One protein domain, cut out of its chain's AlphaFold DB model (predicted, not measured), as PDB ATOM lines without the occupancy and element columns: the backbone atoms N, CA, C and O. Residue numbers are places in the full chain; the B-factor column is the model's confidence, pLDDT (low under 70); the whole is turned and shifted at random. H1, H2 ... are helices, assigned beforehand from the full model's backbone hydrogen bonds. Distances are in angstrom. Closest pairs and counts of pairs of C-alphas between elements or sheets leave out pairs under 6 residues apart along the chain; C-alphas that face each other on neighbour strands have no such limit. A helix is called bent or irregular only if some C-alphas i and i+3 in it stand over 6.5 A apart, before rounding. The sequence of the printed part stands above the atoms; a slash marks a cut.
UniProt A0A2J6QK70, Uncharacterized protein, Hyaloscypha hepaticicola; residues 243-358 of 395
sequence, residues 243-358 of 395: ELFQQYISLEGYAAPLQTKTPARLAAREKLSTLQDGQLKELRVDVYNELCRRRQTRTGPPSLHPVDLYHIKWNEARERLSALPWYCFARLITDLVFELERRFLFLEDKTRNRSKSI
ATOM      1  N   GLU A 243     233.916  46.861  55.385       78.69
ATOM      2  CA  GLU A 243     233.466  45.745  56.215       78.69
ATOM      3  C   GLU A 243     234.288  44.464  56.012       78.69
ATOM      4  O   GLU A 243     234.273  43.589  56.877       78.69
ATOM      5  N   LEU A 244     235.025  44.335  54.901       80.69
ATOM      6  CA  LEU A 244     235.747  43.114  54.515       80.69
ATOM      7  C   LEU A 244     236.731  42.672  55.602       80.69
ATOM      8  O   LEU A 244     236.796  41.485  55.917       80.69
ATOM      9  N   PHE A 245     237.435  43.619  56.230       78.94
ATOM     10  CA  PHE A 245     238.332  43.323  57.350       78.94
ATOM     11  C   PHE A 245     237.568  42.811  58.583       78.94
ATOM     12  O   PHE A 245     237.956  41.805  59.166       78.94
ATOM     13  N   GLN A 246     236.453  43.447  58.959       81.94
ATOM     14  CA  GLN A 246     235.657  43.052  60.130       81.94
ATOM     15  C   GLN A 246     234.980  41.681  59.944       81.94
ATOM     16  O   GLN A 246     234.937  40.860  60.866       81.94
ATOM     17  N   GLN A 247     234.492  41.421  58.730       85.62
ATOM     18  CA  GLN A 247     233.935  40.134  58.322       85.62
ATOM     19  C   GLN A 247     235.025  39.050  58.345       85.62
ATOM     20  O   GLN A 247     234.809  37.990  58.930       85.62
ATOM     21  N   TYR A 248     236.221  39.336  57.810       85.75
ATOM     22  CA  TYR A 248     237.366  38.419  57.843       85.75
ATOM     23  C   TYR A 248     237.791  38.042  59.267       85.75
ATOM     24  O   TYR A 248     237.822  36.855  59.560       85.75
ATOM     25  N   ILE A 249     238.022  39.003  60.176       82.69
ATOM     26  CA  ILE A 249     238.408  38.723  61.580       82.69
ATOM     27  C   ILE A 249     237.416  37.767  62.264       82.69
ATOM     28  O   ILE A 249     237.797  36.890  63.042       82.69
ATOM     29  N   SER A 250     236.128  37.926  61.961       84.44
ATOM     30  CA  SER A 250     235.054  37.115  62.541       84.44
ATOM     31  C   SER A 250     235.011  35.686  61.980       84.44
ATOM     32  O   SER A 250     234.588  34.770  62.686       84.44
ATOM     33  N   LEU A 251     235.461  35.493  60.736       87.50
ATOM     34  CA  LEU A 251     235.583  34.195  60.063       87.50
ATOM     35  C   LEU A 251     236.907  33.493  60.428       87.50
ATOM     36  O   LEU A 251     236.895  32.311  60.760       87.50
ATOM     37  N   GLU A 252     238.028  34.221  60.438       84.50
ATOM     38  CA  GLU A 252     239.369  33.770  60.845       84.50
ATOM     39  C   GLU A 252     239.347  33.213  62.275       84.50
ATOM     40  O   GLU A 252     239.726  32.063  62.501       84.50
ATOM     41  N   GLY A 253     238.813  33.980  63.235       81.94
ATOM     42  CA  GLY A 253     238.721  33.566  64.640       81.94
ATOM     43  C   GLY A 253     237.846  32.328  64.883       81.94
ATOM     44  O   GLY A 253     237.978  31.681  65.920       81.94
ATOM     45  N   TYR A 254     236.980  31.971  63.930       82.00
ATOM     46  CA  TYR A 254     236.212  30.725  63.936       82.00
ATOM     47  C   TYR A 254     236.941  29.582  63.199       82.00
ATOM     48  O   TYR A 254     236.883  28.430  63.624       82.00
ATOM     49  N   ALA A 255     237.660  29.889  62.116       82.44
ATOM     50  CA  ALA A 255     238.430  28.931  61.320       82.44
ATOM     51  C   ALA A 255     239.705  28.428  62.021       82.44
ATOM     52  O   ALA A 255     240.096  27.276  61.827       82.44
ATOM     53  N   ALA A 256     240.355  29.275  62.825       74.19
ATOM     54  CA  ALA A 256     241.632  28.995  63.482       74.19
ATOM     55  C   ALA A 256     241.663  27.683  64.303       74.19
ATOM     56  O   ALA A 256     242.540  26.860  64.037       74.19
ATOM     57  N   PRO A 257     240.714  27.398  65.225       71.31
ATOM     58  CA  PRO A 257     240.686  26.124  65.958       71.31
ATOM     59  C   PRO A 257     240.284  24.905  65.103       71.31
ATOM     60  O   PRO A 257     240.266  23.786  65.609       71.31
ATOM     61  N   LEU A 258     239.947  25.094  63.821       66.12
ATOM     62  CA  LEU A 258     239.409  24.066  62.919       66.12
ATOM     63  C   LEU A 258     240.364  23.732  61.754       66.12
ATOM     64  O   LEU A 258     239.947  23.146  60.749       66.12
ATOM     65  N   GLN A 259     241.646  24.103  61.850       58.75
ATOM     66  CA  GLN A 259     242.639  23.848  60.802       58.75
ATOM     67  C   GLN A 259     243.091  22.377  60.734       58.75
ATOM     68  O   GLN A 259     244.158  22.001  61.217       58.75
ATOM     69  N   THR A 260     242.321  21.540  60.035       51.22
ATOM     70  CA  THR A 260     242.772  20.208  59.605       51.22
ATOM     71  C   THR A 260     243.376  20.240  58.194       51.22
ATOM     72  O   THR A 260     242.810  20.800  57.244       51.22
ATOM     73  N   LYS A 261     244.560  19.625  58.048       50.78
ATOM     74  CA  LYS A 261     245.222  19.386  56.756       50.78
ATOM     75  C   LYS A 261     244.530  18.198  56.076       50.78
ATOM     76  O   LYS A 261     244.691  17.063  56.513       50.78
ATOM     77  N   THR A 262     243.731  18.437  55.036       52.72
ATOM     78  CA  THR A 262     242.960  17.373  54.362       52.72
ATOM     79  C   THR A 262     242.915  17.609  52.847       52.72
ATOM     80  O   THR A 262     242.491  18.691  52.434       52.72
ATOM     81  N   PRO A 263     243.302  16.633  51.999       47.19
ATOM     82  CA  PRO A 263     243.424  16.836  50.548       47.19
ATOM     83  C   PRO A 263     242.075  17.044  49.839       47.19
ATOM     84  O   PRO A 263     242.000  17.779  48.857       47.19
ATOM     85  N   ALA A 264     240.974  16.518  50.394       53.59
ATOM     86  CA  ALA A 264     239.599  16.689  49.897       53.59
ATOM     87  C   ALA A 264     239.041  18.137  49.982       53.59
ATOM     88  O   ALA A 264     237.828  18.350  49.941       53.59
ATOM     89  N   ARG A 265     239.919  19.134  50.144       62.00
ATOM     90  CA  ARG A 265     239.628  20.575  50.156       62.00
ATOM     91  C   ARG A 265     240.033  21.266  48.848       62.00
ATOM     92  O   ARG A 265     239.523  22.344  48.559       62.00
ATOM     93  N   LEU A 266     240.899  20.653  48.031       60.53
ATOM     94  CA  LEU A 266     241.421  21.265  46.799       60.53
ATOM     95  C   LEU A 266     240.303  21.625  45.803       60.53
ATOM     96  O   LEU A 266     240.168  22.794  45.462       60.53
ATOM     97  N   ALA A 267     239.421  20.684  45.454       61.34
ATOM     98  CA  ALA A 267     238.302  20.930  44.530       61.34
ATOM     99  C   ALA A 267     237.242  21.929  45.056       61.34
ATOM    100  O   ALA A 267     236.473  22.499  44.282       61.34
ATOM    101  N   ALA A 268     237.173  22.159  46.375       69.69
ATOM    102  CA  ALA A 268     236.325  23.207  46.952       69.69
ATOM    103  C   ALA A 268     236.984  24.589  46.797       69.69
ATOM    104  O   ALA A 268     236.339  25.541  46.364       69.69
ATOM    105  N   ARG A 269     238.290  24.676  47.075       76.00
ATOM    106  CA  ARG A 269     239.110  25.885  46.893       76.00
ATOM    107  C   ARG A 269     239.245  26.285  45.424       76.00
ATOM    108  O   ARG A 269     239.235  27.466  45.115       76.00
ATOM    109  N   GLU A 270     239.303  25.321  44.513       71.56
ATOM    110  CA  GLU A 270     239.243  25.527  43.062       71.56
ATOM    111  C   GLU A 270     237.922  26.196  42.637       71.56
ATOM    112  O   GLU A 270     237.917  27.216  41.948       71.56
ATOM    113  N   LYS A 271     236.785  25.701  43.138       77.81
ATOM    114  CA  LYS A 271     235.476  26.333  42.901       77.81
ATOM    115  C   LYS A 271     235.373  27.731  43.513       77.81
ATOM    116  O   LYS A 271     234.785  28.607  42.891       77.81
ATOM    117  N   LEU A 272     235.973  27.975  44.679       81.56
ATOM    118  CA  LEU A 272     236.066  29.325  45.251       81.56
ATOM    119  C   LEU A 272     236.997  30.242  44.436       81.56
ATOM    120  O   LEU A 272     236.697  31.423  44.278       81.56
ATOM    121  N   SER A 273     238.087  29.717  43.868       75.56
ATOM    122  CA  SER A 273     239.056  30.506  43.098       75.56
ATOM    123  C   SER A 273     238.563  30.938  41.716       75.56
ATOM    124  O   SER A 273     239.039  31.943  41.193       75.56
ATOM    125  N   THR A 274     237.562  30.251  41.160       79.94
ATOM    126  CA  THR A 274     236.910  30.626  39.891       79.94
ATOM    127  C   THR A 274     235.804  31.682  40.038       79.94
ATOM    128  O   THR A 274     235.372  32.246  39.031       79.94
ATOM    129  N   LEU A 275     235.361  32.004  41.262       79.94
ATOM    130  CA  LEU A 275     234.366  33.059  41.503       79.94
ATOM    131  C   LEU A 275     234.915  34.446  41.144       79.94
ATOM    132  O   LEU A 275     236.062  34.765  41.455       79.94
ATOM    133  N   GLN A 276     234.089  35.318  40.569       80.12
ATOM    134  CA  GLN A 276     234.431  36.735  40.392       80.12
ATOM    135  C   GLN A 276     234.420  37.473  41.741       80.12
ATOM    136  O   GLN A 276     233.709  37.069  42.658       80.12
ATOM    137  N   ASP A 277     235.159  38.578  41.878       76.31
ATOM    138  CA  ASP A 277     235.309  39.264  43.177       76.31
ATOM    139  C   ASP A 277     233.986  39.796  43.758       76.31
ATOM    140  O   ASP A 277     233.822  39.808  44.976       76.31
ATOM    141  N   GLY A 278     233.011  40.158  42.912       77.06
ATOM    142  CA  GLY A 278     231.640  40.455  43.353       77.06
ATOM    143  C   GLY A 278     230.953  39.227  43.959       77.06
ATOM    144  O   GLY A 278     230.528  39.257  45.109       77.06
ATOM    145  N   GLN A 279     230.969  38.098  43.242       80.25
ATOM    146  CA  GLN A 279     230.411  36.825  43.716       80.25
ATOM    147  C   GLN A 279     231.088  36.341  45.010       80.25
ATOM    148  O   GLN A 279     230.419  35.792  45.882       80.25
ATOM    149  N   LEU A 280     232.400  36.565  45.163       82.75
ATOM    150  CA  LEU A 280     233.123  36.254  46.397       82.75
ATOM    151  C   LEU A 280     232.781  37.229  47.533       82.75
ATOM    152  O   LEU A 280     232.631  36.785  48.669       82.75
ATOM    153  N   LYS A 281     232.633  38.535  47.260       83.69
ATOM    154  CA  LYS A 281     232.148  39.515  48.249       83.69
ATOM    155  C   LYS A 281     230.775  39.106  48.778       83.69
ATOM    156  O   LYS A 281     230.564  39.137  49.986       83.69
ATOM    157  N   GLU A 282     229.865  38.710  47.899       84.62
ATOM    158  CA  GLU A 282     228.494  38.366  48.274       84.62
ATOM    159  C   GLU A 282     228.439  37.022  49.013       84.62
ATOM    160  O   GLU A 282     227.879  36.965  50.105       84.62
ATOM    161  N   LEU A 283     229.174  35.998  48.556       87.69
ATOM    162  CA  LEU A 283     229.368  34.758  49.321       87.69
ATOM    163  C   LEU A 283     229.989  35.012  50.709       87.69
ATOM    164  O   LEU A 283     229.601  34.375  51.687       87.69
ATOM    165  N   ARG A 284     230.941  35.946  50.824       88.50
ATOM    166  CA  ARG A 284     231.553  36.333  52.106       88.50
ATOM    167  C   ARG A 284     230.540  36.993  53.040       88.50
ATOM    168  O   ARG A 284     230.522  36.663  54.223       88.50
ATOM    169  N   VAL A 285     229.706  37.893  52.518       85.44
ATOM    170  CA  VAL A 285     228.617  38.540  53.267       85.44
ATOM    171  C   VAL A 285     227.582  37.502  53.714       85.44
ATOM    172  O   VAL A 285     227.209  37.490  54.884       85.44
ATOM    173  N   ASP A 286     227.180  36.577  52.842       85.50
ATOM    174  CA  ASP A 286     226.245  35.494  53.168       85.50
ATOM    175  C   ASP A 286     226.787  34.565  54.266       85.50
ATOM    176  O   ASP A 286     226.098  34.303  55.254       85.50
ATOM    177  N   VAL A 287     228.038  34.108  54.144       89.12
ATOM    178  CA  VAL A 287     228.688  33.228  55.133       89.12
ATOM    179  C   VAL A 287     228.925  33.948  56.466       89.12
ATOM    180  O   VAL A 287     228.747  33.340  57.522       89.12
ATOM    181  N   TYR A 288     229.258  35.241  56.449       87.88
ATOM    182  CA  TYR A 288     229.348  36.059  57.661       87.88
ATOM    183  C   TYR A 288     227.983  36.206  58.355       87.88
ATOM    184  O   TYR A 288     227.870  35.940  59.552       87.88
ATOM    185  N   ASN A 289     226.932  36.550  57.604       85.62
ATOM    186  CA  ASN A 289     225.574  36.694  58.134       85.62
ATOM    187  C   ASN A 289     225.046  35.373  58.715       85.62
ATOM    188  O   ASN A 289     224.470  35.360  59.803       85.62
ATOM    189  N   GLU A 290     225.293  34.249  58.041       87.62
ATOM    190  CA  GLU A 290     224.933  32.920  58.539       87.62
ATOM    191  C   GLU A 290     225.733  32.543  59.801       87.62
ATOM    192  O   GLU A 290     225.167  31.968  60.731       87.62
ATOM    193  N   LEU A 291     227.018  32.914  59.899       86.44
ATOM    194  CA  LEU A 291     227.818  32.703  61.113       86.44
ATOM    195  C   LEU A 291     227.280  33.532  62.291       86.44
ATOM    196  O   LEU A 291     227.195  33.020  63.409       86.44
ATOM    197  N   CYS A 292     226.870  34.781  62.057       83.81
ATOM    198  CA  CYS A 292     226.178  35.591  63.059       83.81
ATOM    199  C   CYS A 292     224.861  34.930  63.495       83.81
ATOM    200  O   CYS A 292     224.657  34.719  64.692       83.81
ATOM    201  N   ARG A 293     224.018  34.506  62.542       83.25
ATOM    202  CA  ARG A 293     222.734  33.833  62.804       83.25
ATOM    203  C   ARG A 293     222.906  32.562  63.643       83.25
ATOM    204  O   ARG A 293     222.237  32.409  64.662       83.25
ATOM    205  N   ARG A 294     223.863  31.692  63.291       82.62
ATOM    206  CA  ARG A 294     224.180  30.446  64.026       82.62
ATOM    207  C   ARG A 294     224.839  30.655  65.395       82.62
ATOM    208  O   ARG A 294     224.972  29.695  66.151       82.62
ATOM    209  N   ARG A 295     225.260  31.880  65.729       80.88
ATOM    210  CA  ARG A 295     225.682  32.269  67.088       80.88
ATOM    211  C   ARG A 295     224.544  32.895  67.904       80.88
ATOM    212  O   ARG A 295     224.678  33.033  69.116       80.88
ATOM    213  N   GLN A 296     223.435  33.254  67.256       74.12
ATOM    214  CA  GLN A 296     222.266  33.939  67.823       74.12
ATOM    215  C   GLN A 296     221.025  33.024  67.892       74.12
ATOM    216  O   GLN A 296     219.902  33.486  68.082       74.12
ATOM    217  N   THR A 297     221.209  31.706  67.778       62.69
ATOM    218  CA  THR A 297     220.174  30.666  67.578       62.69
ATOM    219  C   THR A 297     219.149  30.500  68.715       62.69
ATOM    220  O   THR A 297     218.334  29.586  68.672       62.69
ATOM    221  N   ARG A 298     219.174  31.360  69.742       52.31
ATOM    222  CA  ARG A 298     218.115  31.476  70.760       52.31
ATOM    223  C   ARG A 298     217.043  32.519  70.409       52.31
ATOM    224  O   ARG A 298     216.002  32.520  71.053       52.31
ATOM    225  N   THR A 299     217.297  33.407  69.442       51.72
ATOM    226  CA  THR A 299     216.432  34.566  69.134       51.72
ATOM    227  C   THR A 299     216.338  34.933  67.643       51.72
ATOM    228  O   THR A 299     215.559  35.820  67.301       51.72
ATOM    229  N   GLY A 300     217.113  34.302  66.752       50.66
ATOM    230  CA  GLY A 300     217.135  34.615  65.312       50.66
ATOM    231  C   GLY A 300     216.196  33.762  64.433       50.66
ATOM    232  O   GLY A 300     215.795  32.672  64.845       50.66
ATOM    233  N   PRO A 301     215.876  34.215  63.201       55.41
ATOM    234  CA  PRO A 301     215.033  33.483  62.249       55.41
ATOM    235  C   PRO A 301     215.674  32.170  61.741       55.41
ATOM    236  O   PRO A 301     216.904  32.015  61.766       55.41
ATOM    237  N   PRO A 302     214.863  31.209  61.245       59.62
ATOM    238  CA  PRO A 302     215.320  29.865  60.874       59.62
ATOM    239  C   PRO A 302     216.224  29.820  59.631       59.62
ATOM    240  O   PRO A 302     217.011  28.881  59.499       59.62
ATOM    241  N   SER A 303     216.177  30.841  58.775       64.50
ATOM    242  CA  SER A 303     216.984  30.993  57.559       64.50
ATOM    243  C   SER A 303     217.460  32.442  57.383       64.50
ATOM    244  O   SER A 303     216.974  33.357  58.054       64.50
ATOM    245  N   LEU A 304     218.421  32.665  56.483       63.03
ATOM    246  CA  LEU A 304     218.701  34.000  55.948       63.03
ATOM    247  C   LEU A 304     217.480  34.513  55.170       63.03
ATOM    248  O   LEU A 304     216.956  33.809  54.309       63.03
ATOM    249  N   HIS A 305     217.064  35.756  55.426       61.50
ATOM    250  CA  HIS A 305     215.994  36.390  54.653       61.50
ATOM    251  C   HIS A 305     216.346  36.438  53.154       61.50
ATOM    252  O   HIS A 305     217.496  36.754  52.817       61.50
ATOM    253  N   PRO A 306     215.386  36.189  52.247       58.62
ATOM    254  CA  PRO A 306     215.514  36.597  50.855       58.62
ATOM    255  C   PRO A 306     215.759  38.108  50.768       58.62
ATOM    256  O   PRO A 306     215.251  38.868  51.592       58.62
ATOM    257  N   VAL A 307     216.531  38.542  49.776       60.50
ATOM    258  CA  VAL A 307     216.643  39.960  49.408       60.50
ATOM    259  C   VAL A 307     216.013  40.123  48.033       60.50
ATOM    260  O   VAL A 307     216.429  39.452  47.089       60.50
ATOM    261  N   ASP A 308     215.027  41.008  47.904       51.78
ATOM    262  CA  ASP A 308     214.235  41.156  46.669       51.78
ATOM    263  C   ASP A 308     215.047  41.717  45.486       51.78
ATOM    264  O   ASP A 308     214.670  41.568  44.328       51.78
ATOM    265  N   LEU A 309     216.202  42.325  45.779       54.53
ATOM    266  CA  LEU A 309     217.183  42.794  44.796       54.53
ATOM    267  C   LEU A 309     218.134  41.685  44.299       54.53
ATOM    268  O   LEU A 309     218.878  41.909  43.344       54.53
ATOM    269  N   TYR A 310     218.140  40.502  44.924       58.34
ATOM    270  CA  TYR A 310     218.966  39.374  44.491       58.34
ATOM    271  C   TYR A 310     218.239  38.474  43.497       58.34
ATOM    272  O   TYR A 310     217.069  38.125  43.648       58.34
ATOM    273  N   HIS A 311     218.983  38.018  42.486       58.03
ATOM    274  CA  HIS A 311     218.489  37.030  41.536       58.03
ATOM    275  C   HIS A 311     218.086  35.743  42.275       58.03
ATOM    276  O   HIS A 311     218.815  35.278  43.147       58.03
ATOM    277  N   ILE A 312     216.969  35.122  41.876       66.06
ATOM    278  CA  ILE A 312     216.357  33.941  42.528       66.06
ATOM    279  C   ILE A 312     217.387  32.873  42.964       66.06
ATOM    280  O   ILE A 312     217.345  32.404  44.099       66.06
ATOM    281  N   LYS A 313     218.367  32.554  42.105       60.22
ATOM    282  CA  LYS A 313     219.431  31.559  42.360       60.22
ATOM    283  C   LYS A 313     220.355  31.885  43.546       60.22
ATOM    284  O   LYS A 313     221.033  30.991  44.038       60.22
ATOM    285  N   TRP A 314     220.426  33.139  43.988       61.94
ATOM    286  CA  TRP A 314     221.220  33.565  45.147       61.94
ATOM    287  C   TRP A 314     220.423  33.508  46.449       61.94
ATOM    288  O   TRP A 314     220.954  33.044  47.452       61.94
ATOM    289  N   ASN A 315     219.129  33.836  46.428       73.00
ATOM    290  CA  ASN A 315     218.252  33.551  47.571       73.00
ATOM    291  C   ASN A 315     218.146  32.027  47.809       73.00
ATOM    292  O   ASN A 315     218.287  31.567  48.939       73.00
ATOM    293  N   GLU A 316     218.067  31.232  46.737       73.44
ATOM    294  CA  GLU A 316     218.152  29.761  46.769       73.44
ATOM    295  C   GLU A 316     219.529  29.243  47.266       73.44
ATOM    296  O   GLU A 316     219.634  28.164  47.855       73.44
ATOM    297  N   ALA A 317     220.616  29.999  47.063       76.31
ATOM    298  CA  ALA A 317     221.935  29.676  47.615       76.31
ATOM    299  C   ALA A 317     222.040  30.021  49.113       76.31
ATOM    300  O   ALA A 317     222.596  29.231  49.876       76.31
ATOM    301  N   ARG A 318     221.458  31.149  49.544       78.81
ATOM    302  CA  ARG A 318     221.352  31.570  50.954       78.81
ATOM    303  C   ARG A 318     220.513  30.592  51.778       78.81
ATOM    304  O   ARG A 318     220.908  30.244  52.887       78.81
ATOM    305  N   GLU A 319     219.425  30.070  51.219       79.50
ATOM    306  CA  GLU A 319     218.630  29.005  51.842       79.50
ATOM    307  C   GLU A 319     219.451  27.718  52.035       79.50
ATOM    308  O   GLU A 319     219.553  27.202  53.152       79.50
ATOM    309  N   ARG A 320     220.133  27.242  50.979       81.19
ATOM    310  CA  ARG A 320     221.053  26.091  51.070       81.19
ATOM    311  C   ARG A 320     222.172  26.317  52.089       81.19
ATOM    312  O   ARG A 320     222.538  25.383  52.798       81.19
ATOM    313  N   LEU A 321     222.694  27.541  52.186       83.44
ATOM    314  CA  LEU A 321     223.714  27.926  53.158       83.44
ATOM    315  C   LEU A 321     223.186  27.834  54.600       83.44
ATOM    316  O   LEU A 321     223.867  27.272  55.460       83.44
ATOM    317  N   SER A 322     221.958  28.297  54.859       82.31
ATOM    318  CA  SER A 322     221.299  28.108  56.157       82.31
ATOM    319  C   SER A 322     221.018  26.636  56.480       82.31
ATOM    320  O   SER A 322     221.138  26.245  57.641       82.31
ATOM    321  N   ALA A 323     220.739  25.804  55.473       82.69
ATOM    322  CA  ALA A 323     220.497  24.369  55.633       82.69
ATOM    323  C   ALA A 323     221.767  23.509  55.846       82.69
ATOM    324  O   ALA A 323     221.655  22.342  56.227       82.69
ATOM    325  N   LEU A 324     222.983  24.034  55.621       83.75
ATOM    326  CA  LEU A 324     224.216  23.241  55.766       83.75
ATOM    327  C   LEU A 324     224.415  22.717  57.204       83.75
ATOM    328  O   LEU A 324     224.383  23.514  58.146       83.75
ATOM    329  N   PRO A 325     224.775  21.435  57.406       82.94
ATOM    330  CA  PRO A 325     225.263  20.944  58.693       82.94
ATOM    331  C   PRO A 325     226.474  21.738  59.205       82.94
ATOM    332  O   PRO A 325     227.298  22.208  58.418       82.94
ATOM    333  N   TRP A 326     226.625  21.852  60.529       82.19
ATOM    334  CA  TRP A 326     227.690  22.642  61.173       82.19
ATOM    335  C   TRP A 326     229.104  22.275  60.688       82.19
ATOM    336  O   TRP A 326     229.905  23.165  60.420       82.19
ATOM    337  N   TYR A 327     229.392  20.986  60.477       79.81
ATOM    338  CA  TYR A 327     230.690  20.527  59.966       79.81
ATOM    339  C   TYR A 327     230.926  20.891  58.483       79.81
ATOM    340  O   TYR A 327     232.061  21.164  58.092       79.81
ATOM    341  N   CYS A 328     229.875  20.949  57.655       81.44
ATOM    342  CA  CYS A 328     229.964  21.439  56.274       81.44
ATOM    343  C   CYS A 328     230.183  22.955  56.241       81.44
ATOM    344  O   CYS A 328     231.048  23.438  55.516       81.44
ATOM    345  N   PHE A 329     229.432  23.693  57.062       85.31
ATOM    346  CA  PHE A 329     229.555  25.142  57.195       85.31
ATOM    347  C   PHE A 329     230.939  25.550  57.728       85.31
ATOM    348  O   PHE A 329     231.565  26.461  57.195       85.31
ATOM    349  N   ALA A 330     231.478  24.804  58.697       83.19
ATOM    350  CA  ALA A 330     232.846  24.971  59.176       83.19
ATOM    351  C   ALA A 330     233.890  24.795  58.063       83.19
ATOM    352  O   ALA A 330     234.746  25.658  57.894       83.19
ATOM    353  N   ARG A 331     233.794  23.722  57.263       83.31
ATOM    354  CA  ARG A 331     234.688  23.510  56.110       83.31
ATOM    355  C   ARG A 331     234.602  24.655  55.100       83.31
ATOM    356  O   ARG A 331     235.642  25.126  54.649       83.31
ATOM    357  N   LEU A 332     233.388  25.127  54.797       87.19
ATOM    358  CA  LEU A 332     233.171  26.279  53.920       87.19
ATOM    359  C   LEU A 332     233.850  27.543  54.465       87.19
ATOM    360  O   LEU A 332     234.525  28.220  53.698       87.19
ATOM    361  N   ILE A 333     233.752  27.832  55.769       88.12
ATOM    362  CA  ILE A 333     234.467  28.964  56.376       88.12
ATOM    363  C   ILE A 333     235.986  28.780  56.252       88.12
ATOM    364  O   ILE A 333     236.656  29.690  55.778       88.12
ATOM    365  N   THR A 334     236.552  27.623  56.605       84.81
ATOM    366  CA  THR A 334     238.014  27.418  56.560       84.81
ATOM    367  C   THR A 334     238.574  27.372  55.125       84.81
ATOM    368  O   THR A 334     239.777  27.551  54.936       84.81
ATOM    369  N   ASP A 335     237.751  27.115  54.101       85.62
ATOM    370  CA  ASP A 335     238.138  27.236  52.685       85.62
ATOM    371  C   ASP A 335     237.893  28.649  52.117       85.62
ATOM    372  O   ASP A 335     238.701  29.120  51.317       85.62
ATOM    373  N   LEU A 336     236.869  29.370  52.593       87.62
ATOM    374  CA  LEU A 336     236.642  30.787  52.291       87.62
ATOM    375  C   LEU A 336     237.725  31.684  52.907       87.62
ATOM    376  O   LEU A 336     238.236  32.558  52.221       87.62
ATOM    377  N   VAL A 337     238.105  31.464  54.168       85.06
ATOM    378  CA  VAL A 337     239.187  32.193  54.860       85.06
ATOM    379  C   VAL A 337     240.504  32.049  54.097       85.06
ATOM    380  O   VAL A 337     241.139  33.056  53.800       85.06
ATOM    381  N   PHE A 338     240.836  30.830  53.658       83.25
ATOM    382  CA  PHE A 338     242.004  30.568  52.813       83.25
ATOM    383  C   PHE A 338     241.945  31.319  51.469       83.25
ATOM    384  O   PHE A 338     242.959  31.847  51.016       83.25
ATOM    385  N   GLU A 339     240.773  31.403  50.828       84.25
ATOM    386  CA  GLU A 339     240.613  32.172  49.586       84.25
ATOM    387  C   GLU A 339     240.628  33.696  49.825       84.25
ATOM    388  O   GLU A 339     241.122  34.439  48.981       84.25
ATOM    389  N   LEU A 340     240.162  34.183  50.980       83.25
ATOM    390  CA  LEU A 340     240.246  35.599  51.360       83.25
ATOM    391  C   LEU A 340     241.685  36.017  51.677       83.25
ATOM    392  O   LEU A 340     242.114  37.066  51.213       83.25
ATOM    393  N   GLU A 341     242.448  35.192  52.392       82.56
ATOM    394  CA  GLU A 341     243.889  35.383  52.606       82.56
ATOM    395  C   GLU A 341     244.644  35.376  51.273       82.56
ATOM    396  O   GLU A 341     245.487  36.238  51.027       82.56
ATOM    397  N   ARG A 342     244.274  34.462  50.367       77.50
ATOM    398  CA  ARG A 342     244.816  34.381  49.006       77.50
ATOM    399  C   ARG A 342     244.430  35.571  48.117       77.50
ATOM    400  O   ARG A 342     245.241  35.926  47.272       77.50
ATOM    401  N   ARG A 343     243.248  36.187  48.278       78.00
ATOM    402  CA  ARG A 343     242.787  37.335  47.456       78.00
ATOM    403  C   ARG A 343     243.003  38.720  48.060       78.00
ATOM    404  O   ARG A 343     242.971  39.711  47.333       78.00
ATOM    405  N   PHE A 344     243.241  38.816  49.359       76.69
ATOM    406  CA  PHE A 344     243.381  40.083  50.069       76.69
ATOM    407  C   PHE A 344     244.571  39.994  51.027       76.69
ATOM    408  O   PHE A 344     244.425  40.054  52.242       76.69
ATOM    409  N   LEU A 345     245.768  39.870  50.449       64.12
ATOM    410  CA  LEU A 345     247.048  39.645  51.140       64.12
ATOM    411  C   LEU A 345     247.282  40.550  52.372       64.12
ATOM    412  O   LEU A 345     247.841  40.110  53.372       64.12
ATOM    413  N   PHE A 346     246.796  41.798  52.336       69.50
ATOM    414  CA  PHE A 346     246.897  42.759  53.444       69.50
ATOM    415  C   PHE A 346     246.152  42.337  54.727       69.50
ATOM    416  O   PHE A 346     246.388  42.913  55.789       69.50
ATOM    417  N   LEU A 347     245.229  41.372  54.644       67.69
ATOM    418  CA  LEU A 347     244.502  40.827  55.789       67.69
ATOM    419  C   LEU A 347     245.431  40.032  56.713       67.69
ATOM    420  O   LEU A 347     245.468  40.303  57.911       67.69
ATOM    421  N   GLU A 348     246.216  39.127  56.126       59.03
ATOM    422  CA  GLU A 348     247.168  38.236  56.799       59.03
ATOM    423  C   GLU A 348     248.230  39.037  57.570       59.03
ATOM    424  O   GLU A 348     248.499  38.778  58.743       59.03
ATOM    425  N   ASP A 349     248.791  40.081  56.952       59.41
ATOM    426  CA  ASP A 349     249.761  40.958  57.616       59.41
ATOM    427  C   ASP A 349     249.124  41.749  58.770       59.41
ATOM    428  O   ASP A 349     249.742  41.946  59.823       59.41
ATOM    429  N   LYS A 350     247.863  42.172  58.619       57.66
ATOM    430  CA  LYS A 350     247.149  42.960  59.628       57.66
ATOM    431  C   LYS A 350     246.701  42.115  60.828       57.66
ATOM    432  O   LYS A 350     246.737  42.624  61.950       57.66
ATOM    433  N   THR A 351     246.364  40.834  60.652       57.34
ATOM    434  CA  THR A 351     246.110  39.923  61.787       57.34
ATOM    435  C   THR A 351     247.398  39.477  62.450       57.34
ATOM    436  O   THR A 351     247.522  39.588  63.670       57.34
ATOM    437  N   ARG A 352     248.419  39.109  61.671       58.25
ATOM    438  CA  ARG A 352     249.738  38.728  62.194       58.25
ATOM    439  C   ARG A 352     250.413  39.861  62.973       58.25
ATOM    440  O   ARG A 352     251.114  39.584  63.942       58.25
ATOM    441  N   ASN A 353     250.176  41.127  62.620       51.12
ATOM    442  CA  ASN A 353     250.643  42.277  63.402       51.12
ATOM    443  C   ASN A 353     249.775  42.561  64.644       51.12
ATOM    444  O   ASN A 353     250.336  42.867  65.696       51.12
ATOM    445  N   ARG A 354     248.449  42.362  64.593       49.19
ATOM    446  CA  ARG A 354     247.592  42.399  65.796       49.19
ATOM    447  C   ARG A 354     248.003  41.338  66.824       49.19
ATOM    448  O   ARG A 354     248.087  41.648  68.006       49.19
ATOM    449  N   SER A 355     248.312  40.121  66.383       47.91
ATOM    450  CA  SER A 355     248.754  39.030  67.264       47.91
ATOM    451  C   SER A 355     250.122  39.294  67.905       47.91
ATOM    452  O   SER A 355     250.331  38.902  69.047       47.91
ATOM    453  N   LYS A 356     251.032  40.015  67.229       40.69
ATOM    454  CA  LYS A 356     252.282  40.515  67.842       40.69
ATOM    455  C   LYS A 356     252.017  41.627  68.858       40.69
ATOM    456  O   LYS A 356     252.592  41.606  69.935       40.69
ATOM    457  N   SER A 357     251.106  42.555  68.547       37.41
ATOM    458  CA  SER A 357     250.718  43.673  69.428       37.41
ATOM    459  C   SER A 357     250.062  43.241  70.750       37.41
ATOM    460  O   SER A 357     249.843  44.083  71.616       37.41
ATOM    461  N   ILE A 358     249.719  41.959  70.903       45.28
ATOM    462  CA  ILE A 358     249.174  41.367  72.136       45.28
ATOM    463  C   ILE A 358     250.295  40.740  72.999       45.28
ATOM    464  O   ILE A 358     250.049  40.348  74.136       45.28
TER     465      ILE A 358
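This is residues 243 to 358 of the 395 residues of an uncharacterized protein of Hyaloscypha hepaticicola (UniProt A0A2J6QK70). Three longer helices, H3, H5 and H1, cross at steep angles to make the core, with H2 packed across H5. H4 packs on H3 at one end of the longest axis, and H6 lies at the other end, where residues 352 to 358 stick out. The printed part has 116 residues with six named helices, H1 to H6 in chain order, and no named strand: all helix. It is compact, with a radius of gyration of the C-alphas of 14.6 A, and spans 42 by 34 by 28 A.

The longest helix, H3, holds residues 277 to 295 and measures 26.7 A, from C-alpha 277 at (235.309, 39.264, 43.177). H5 holds residues 326 to 343, 25.1 A, and H1 residues 244 to 258, 21.1 A. H2 is residues 263 to 273, H4 residues 312 to 323, and H6 residues 346 to 356, ending at (252.282, 40.515, 67.842). H1 and H2 are only just irregular: C-alphas 254 and 257 are 6.7 A apart, C-alphas 264 and 267 7.0 A.

H1, the hub, touches H3 at a steep tilt of 60 degrees; their closest C-alphas, Gln 247 and Tyr 288, are 6.2 A apart. It touches H5 at 53 degrees, opposite ways, closest at Ala 255 and Thr 334, C-alphas 5.0 A apart. H3 and H5 are close but not clearly touching. H2 touches H5, closest C-alphas Arg 269 and Asp 335, 6.0 A. H4 touches H3, closest C-alphas Glu 290 and Ser 322, 6.5 A. H6 only just touches H1, with 3 pairs of C-alphas within 8 A, closest Phe 245 and Leu 347, 6.8 A. Every O i to N i+4 pair is within hydrogen-bond range in H3, H4 and H6; in H1 8 of 11 are, in H2 5 of 7, in H5 13 of 14.

The C-alphas farthest apart, Ile 312 and Ile 358, are 44.8 A apart. The printed part has no cut. The link from H3 to H4, 16 residues, is long; the others are tight. pLDDT is under 70 in residues 258 to 268, 297 to 314 and 345 to 358.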